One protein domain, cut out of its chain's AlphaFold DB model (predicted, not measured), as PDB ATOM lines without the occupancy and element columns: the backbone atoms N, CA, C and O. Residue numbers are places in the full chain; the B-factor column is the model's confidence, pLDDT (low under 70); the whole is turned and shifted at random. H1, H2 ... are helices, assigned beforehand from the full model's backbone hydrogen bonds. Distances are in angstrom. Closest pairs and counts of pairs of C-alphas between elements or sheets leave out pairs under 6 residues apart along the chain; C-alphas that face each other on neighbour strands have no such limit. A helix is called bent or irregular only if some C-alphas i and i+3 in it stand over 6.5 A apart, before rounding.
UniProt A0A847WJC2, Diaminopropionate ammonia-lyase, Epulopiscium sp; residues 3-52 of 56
ATOM      1  N   GLY A   3      25.257  12.129  25.808       81.69
ATOM      2  CA  GLY A   3      26.514  12.622  25.225       81.69
ATOM      3  C   GLY A   3      27.560  13.046  26.262       81.69
ATOM      4  O   GLY A   3      28.721  12.668  26.148       81.69
ATOM      5  N   ALA A   4      27.150  13.754  27.318       85.50
ATOM      6  CA  ALA A   4      28.061  14.144  28.397       85.50
ATOM      7  C   ALA A   4      28.585  12.933  29.191       85.50
ATOM      8  O   ALA A   4      29.746  12.919  29.595       85.50
ATOM      9  N   GLY A   5      27.757  11.897  29.369       85.81
ATOM     10  CA  GLY A   5      28.167  10.651  30.023       85.81
ATOM     11  C   GLY A   5      29.227   9.889  29.226       85.81
ATOM     12  O   GLY A   5      30.188   9.399  29.808       85.81
ATOM     13  N   VAL A   6      29.104   9.849  27.895       88.50
ATOM     14  CA  VAL A   6      30.125   9.247  27.019       88.50
ATOM     15  C   VAL A   6      31.454   9.992  27.136       88.50
ATOM     16  O   VAL A   6      32.492   9.353  27.288       88.50
ATOM     17  N   VAL A   7      31.430  11.329  27.115       91.69
ATOM     18  CA  VAL A   7      32.653  12.134  27.272       91.69
ATOM     19  C   VAL A   7      33.309  11.875  28.632       91.69
ATOM     20  O   VAL A   7      34.507  11.621  28.676       91.69
ATOM     21  N   SER A   8      32.540  11.857  29.728       91.56
ATOM     22  CA  SER A   8      33.066  11.540  31.068       91.56
ATOM     23  C   SER A   8      33.690  10.141  31.122       91.56
ATOM     24  O   SER A   8      34.827  10.003  31.565       91.56
ATOM     25  N   LEU A   9      33.026   9.116  30.571       92.06
ATOM     26  CA  LEU A   9      33.573   7.754  30.530       92.06
ATOM     27  C   LEU A   9      34.909   7.688  29.785       92.06
ATOM     28  O   LEU A   9      35.866   7.125  30.315       92.06
ATOM     29  N   VAL A  10      34.989   8.287  28.593       94.00
ATOM     30  CA  VAL A  10      36.220   8.323  27.786       94.00
ATOM     31  C   VAL A  10      37.340   9.087  28.499       94.00
ATOM     32  O   VAL A  10      38.506   8.704  28.390       94.00
ATOM     33  N   MET A  11      37.009  10.142  29.248       94.12
ATOM     34  CA  MET A  11      37.997  10.947  29.971       94.12
ATOM     35  C   MET A  11      38.475  10.299  31.278       94.12
ATOM     36  O   MET A  11      39.627  10.512  31.648       94.12
ATOM     37  N   GLU A  12      37.649   9.500  31.959       93.62
ATOM     38  CA  GLU A  12      37.938   8.983  33.310       93.62
ATOM     39  C   GLU A  12      38.396   7.517  33.349       93.62
ATOM     40  O   GLU A  12      39.133   7.125  34.257       93.62
ATOM     41  N   ARG A  13      37.966   6.675  32.399       93.69
ATOM     42  CA  ARG A  13      38.278   5.237  32.413       93.69
ATOM     43  C   ARG A  13      39.565   4.949  31.650       93.69
ATOM     44  O   ARG A  13      39.684   5.248  30.465       93.69
ATOM     45  N   GLU A  14      40.509   4.276  32.305       94.06
ATOM     46  CA  GLU A  14      41.821   4.009  31.701       94.06
ATOM     47  C   GLU A  14      41.770   2.999  30.541       94.06
ATOM     48  O   GLU A  14      42.613   3.036  29.647       94.06
ATOM     49  N   GLU A  15      40.724   2.168  30.479       95.94
ATOM     50  CA  GLU A  15      40.453   1.286  29.335       95.94
ATOM     51  C   GLU A  15      40.195   2.050  28.022       95.94
ATOM     52  O   GLU A  15      40.374   1.490  26.941       95.94
ATOM     53  N   TYR A  16      39.835   3.338  28.095       95.25
ATOM     54  CA  TYR A  16      39.608   4.200  26.931       95.25
ATOM     55  C   TYR A  16      40.766   5.154  26.639       95.25
ATOM     56  O   TYR A  16      40.625   6.036  25.794       95.25
ATOM     57  N   LYS A  17      41.931   4.982  27.271       94.25
ATOM     58  CA  LYS A  17      43.085   5.864  27.057       94.25
ATOM     59  C   LYS A  17      43.507   5.977  25.593       94.25
ATOM     60  O   LYS A  17      43.686   7.086  25.104       94.25
ATOM     61  N   GLU A  18      43.602   4.853  24.883       95.94
ATOM     62  CA  GLU A  18      43.965   4.855  23.458       95.94
ATOM     63  C   GLU A  18      42.920   5.608  22.612       95.94
ATOM     64  O   GLU A  18      43.257   6.311  21.661       95.94
ATOM     65  N   LEU A  19      41.637   5.497  22.972       95.50
ATOM     66  CA  LEU A  19      40.560   6.231  22.310       95.50
ATOM     67  C   LEU A  19      40.641   7.735  22.609       95.50
ATOM     68  O   LEU A  19      40.531   8.537  21.685       95.50
ATOM     69  N   ARG A  20      40.879   8.114  23.870       95.88
ATOM     70  CA  ARG A  20      41.086   9.505  24.307       95.88
ATOM     71  C   ARG A  20      42.249  10.158  23.556       95.88
ATOM     72  O   ARG A  20      42.094  11.264  23.046       95.88
ATOM     73  N   GLU A  21      43.362   9.439  23.403       96.12
ATOM     74  CA  GLU A  21      44.535   9.884  22.635       96.12
ATOM     75  C   GLU A  21      44.219  10.044  21.140       96.12
ATOM     76  O   GLU A  21      44.542  11.072  20.549       96.12
ATOM     77  N   LYS A  22      43.523   9.076  20.524       97.12
ATOM     78  CA  LYS A  22      43.110   9.158  19.107       97.12
ATOM     79  C   LYS A  22      42.137  10.302  18.825       97.12
ATOM     80  O   LYS A  22      42.153  10.849  17.725       97.12
ATOM     81  N   LEU A  23      41.286  10.638  19.791       95.50
ATOM     82  CA  LEU A  23      40.356  11.764  19.709       95.50
ATOM     83  C   LEU A  23      41.011  13.106  20.066       95.50
ATOM     84  O   LEU A  23      40.352  14.134  19.934       95.50
ATOM     85  N   ALA A  24      42.281  13.095  20.493       96.75
ATOM     86  CA  ALA A  24      43.023  14.263  20.961       96.75
ATOM     87  C   ALA A  24      42.269  15.050  22.050       96.75
ATOM     88  O   ALA A  24      42.245  16.278  22.032       96.75
ATOM     89  N   LEU A  25      41.629  14.327  22.976       96.25
ATOM     90  CA  LEU A  25      40.929  14.922  24.111       96.25
ATOM     91  C   LEU A  25      41.867  15.033  25.315       96.25
ATOM     92  O   LEU A  25      42.428  14.038  25.775       96.25
ATOM     93  N   ASP A  26      41.987  16.246  25.836       94.94
ATOM     94  CA  ASP A  26      42.849  16.624  26.954       94.94
ATOM     95  C   ASP A  26      42.188  17.707  27.833       94.94
ATOM     96  O   ASP A  26      41.034  18.095  27.619       94.94
ATOM     97  N   GLU A  27      42.907  18.214  28.835       93.88
ATOM     98  CA  GLU A  27      42.434  19.271  29.736       93.88
ATOM     99  C   GLU A  27      42.206  20.635  29.059       93.88
ATOM    100  O   GLU A  27      41.571  21.512  29.648       93.88
ATOM    101  N   ASN A  28      42.699  20.819  27.831       95.94
ATOM    102  CA  ASN A  28      42.572  22.057  27.057       95.94
ATOM    103  C   ASN A  28      41.418  21.994  26.043       95.94
ATOM    104  O   ASN A  28      41.097  22.989  25.387       95.94
ATOM    105  N   SER A  29      40.795  20.827  25.897       95.25
ATOM    106  CA  SER A  29      39.770  20.562  24.896       95.25
ATOM    107  C   SER A  29      38.453  21.276  25.211       95.25
ATOM    108  O   SER A  29      37.873  21.126  26.286       95.25
ATOM    109  N   VAL A  30      37.920  22.008  24.228       95.00
ATOM    110  CA  VAL A  30      36.577  22.609  24.292       95.00
ATOM    111  C   VAL A  30      35.616  21.760  23.464       95.00
ATOM    112  O   VAL A  30      35.636  21.794  22.235       95.00
ATOM    113  N   VAL A  31      34.766  20.985  24.140       92.19
ATOM    114  CA  VAL A  31      33.868  20.015  23.495       92.19
ATOM    115  C   VAL A  31      32.467  20.604  23.319       92.19
ATOM    116  O   VAL A  31      31.770  20.884  24.294       92.19
ATOM    117  N   LEU A  32      32.026  20.745  22.066       93.38
ATOM    118  CA  LEU A  32      30.642  21.080  21.728       93.38
ATOM    119  C   LEU A  32      29.826  19.796  21.543       93.38
ATOM    120  O   LEU A  32      30.140  18.969  20.690       93.38
ATOM    121  N   LEU A  33      28.744  19.655  22.307       89.00
ATOM    122  CA  LEU A  33      27.812  18.534  22.202       89.00
ATOM    123  C   LEU A  33      26.467  19.022  21.670       89.00
ATOM    124  O   LEU A  33      25.859  19.923  22.243       89.00
ATOM    125  N   ILE A  34      25.975  18.384  20.609       87.31
ATOM    126  CA  ILE A  34      24.625  18.610  20.085       87.31
ATOM    127  C   ILE A  34      23.791  17.371  20.413       87.31
ATOM    128  O   ILE A  34      23.916  16.337  19.764       87.31
ATOM    129  N   SER A  35      22.949  17.466  21.444       83.69
ATOM    130  CA  SER A  35      21.966  16.425  21.763       83.69
ATOM    131  C   SER A  35      20.712  16.683  20.938       83.69
ATOM    132  O   SER A  35      19.896  17.529  21.295       83.69
ATOM    133  N   THR A  36      20.591  16.000  19.802       79.56
ATOM    134  CA  THR A  36      19.515  16.232  18.821       79.56
ATOM    135  C   THR A  36      18.144  15.750  19.287       79.56
ATOM    136  O   THR A  36      17.136  16.212  18.766       79.56
ATOM    137  N   GLU A  37      18.097  14.849  20.269       73.88
ATOM    138  CA  GLU A  37      16.860  14.341  20.866       73.88
ATOM    139  C   GLU A  37      16.873  14.508  22.393       73.88
ATOM    140  O   GLU A  37      17.918  14.391  23.044       73.88
ATOM    141  N   GLY A  38      15.695  14.825  22.942       68.75
ATOM    142  CA  GLY A  38      15.411  14.930  24.375       68.75
ATOM    143  C   GLY A  38      14.707  13.679  24.915       68.75
ATOM    144  O   GLY A  38      15.105  12.556  24.627       68.75
ATOM    145  N   ASP A  39      13.647  13.860  25.697       61.50
ATOM    146  CA  ASP A  39      12.840  12.799  26.311       61.50
ATOM    147  C   ASP A  39      11.664  12.351  25.424       61.50
ATOM    148  O   ASP A  39      10.518  12.281  25.865       61.50
ATOM    149  N   THR A  40      11.931  11.984  24.169       60.12
ATOM    150  CA  THR A  40      10.901  11.428  23.264       60.12
ATOM    151  C   THR A  40      10.230  10.160  23.824       60.12
ATOM    152  O   THR A  40       9.096   9.857  23.460       60.12
ATOM    153  N   ASP A  41      10.887   9.472  24.769       62.78
ATOM    154  CA  ASP A  41      10.317   8.459  25.669       62.78
ATOM    155  C   ASP A  41      10.642   8.813  27.147       62.78
ATOM    156  O   ASP A  41      11.712   8.460  27.665       62.78
ATOM    157  N   PRO A  42       9.733   9.512  27.859       64.00
ATOM    158  CA  PRO A  42       9.969   9.989  29.224       64.00
ATOM    159  C   PRO A  42      10.107   8.872  30.267       64.00
ATOM    160  O   PRO A  42      10.655   9.097  31.347       64.00
ATOM    161  N   GLN A  43       9.572   7.676  29.998       66.56
ATOM    162  CA  GLN A  43       9.719   6.526  30.895       66.56
ATOM    163  C   GLN A  43      11.131   5.962  30.796       66.56
ATOM    164  O   GLN A  43      11.815   5.880  31.813       66.56
ATOM    165  N   LYS A  44      11.627   5.696  29.582       61.84
ATOM    166  CA  LYS A  44      13.014   5.235  29.408       61.84
ATOM    167  C   LYS A  44      14.037   6.235  29.926       61.84
ATOM    168  O   LYS A  44      15.025   5.819  30.526       61.84
ATOM    169  N   TYR A  45      13.812   7.534  29.727       62.25
ATOM    170  CA  TYR A  45      14.717   8.554  30.256       62.25
ATOM    171  C   TYR A  45      14.813   8.485  31.790       62.25
ATOM    172  O   TYR A  45      15.913   8.537  32.341       62.25
ATOM    173  N   ARG A  46      13.676   8.298  32.478       66.50
ATOM    174  CA  ARG A  46      13.637   8.139  33.940       66.50
ATOM    175  C   ARG A  46      14.296   6.849  34.408       66.50
ATOM    176  O   ARG A  46      15.136   6.931  35.296       66.50
ATOM    177  N   ASP A  47      14.022   5.709  33.778       65.81
ATOM    178  CA  ASP A  47      14.665   4.450  34.178       65.81
ATOM    179  C   ASP A  47      16.205   4.526  34.053       65.81
ATOM    180  O   ASP A  47      16.950   3.930  34.831       65.81
ATOM    181  N   ILE A  48      16.712   5.245  33.044       67.38
ATOM    182  CA  ILE A  48      18.155   5.389  32.805       67.38
ATOM    183  C   ILE A  48      18.790   6.341  33.826       67.38
ATOM    184  O   ILE A  48      19.862   6.039  34.349       67.38
ATOM    185  N   VAL A  49      18.152   7.484  34.099       67.50
ATOM    186  CA  VAL A  49      18.720   8.547  34.947       67.50
ATOM    187  C   VAL A  49      18.500   8.291  36.440       67.50
ATOM    188  O   VAL A  49      19.376   8.623  37.234       67.50
ATOM    189  N   TRP A  50      17.355   7.733  36.835       67.00
ATOM    190  CA  TRP A  50      17.003   7.525  38.245       67.00
ATOM    191  C   TRP A  50      17.298   6.113  38.731       67.00
ATOM    192  O   TRP A  50      17.878   5.962  39.802       67.00
ATOM    193  N   ASP A  51      16.976   5.096  37.934       65.50
ATOM    194  CA  ASP A  51      17.119   3.699  38.366       65.50
ATOM    195  C   ASP A  51      18.429   3.055  37.893       65.50
ATOM    196  O   ASP A  51      18.699   1.889  38.181       65.50
ATOM    197  N   GLY A  52      19.267   3.803  37.164       62.81
ATOM    198  CA  GLY A  52      20.569   3.324  36.710       62.81
ATOM    199  C   GLY A  52      20.459   2.057  35.862       62.81
ATOM    200  O   GLY A  52      21.287   1.155  36.004       62.81
TER     201      GLY A  52
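What this domain is: This is residues 3 to 52 of the 56 residues of the protein "Diaminopropionate ammonia-lyase" of Epulopiscium sp (UniProt A0A847WJC2). Two short helices, H1 and H2, meet near their ends as an L, and a long link with no named element arches away from H2 to a third helix, H3, alone at the far end. Residues 36 to 52, which include H3, stand free. The printed part has 50 residues, with three named helices in the order H1, H2, H3 and no named strand: all helix, loose, radius of gyration of the C-alphas 13.8 A, spans 36 by 22 by 15 A.

Where its parts are: H1, residues 3 to 12, begins at C-alpha 3 (26.514, 12.622, 25.225) and is 14.5 A long. H2, residues 14 to 22, measures 13.7 A and is irregular, with C-alphas 15 and 18 7.7 A apart. H3, residues 42 to 49, measures 10.6 A and ends at C-alpha 49 (18.720, 8.547, 34.947).

How they stand to each other: H1 and H2 touch only at the corner by their tight link, about perpendicular at 73 degrees; their closest C-alphas, of Val 10 and Tyr 16, are 5.4 A apart. H3 is apart from H1 and H2. Every O i to N i+4 pair is within hydrogen-bond range in H1 and H3, and 3 of 5 in H2.

The domain as a whole: The farthest C-alphas, of Asn 28 and Gln 43, are 36.5 A apart. The printed part has no cut. The link from H2 to H3, residues 23 to 41, is long. Residues 38 to 52 have pLDDT under 70.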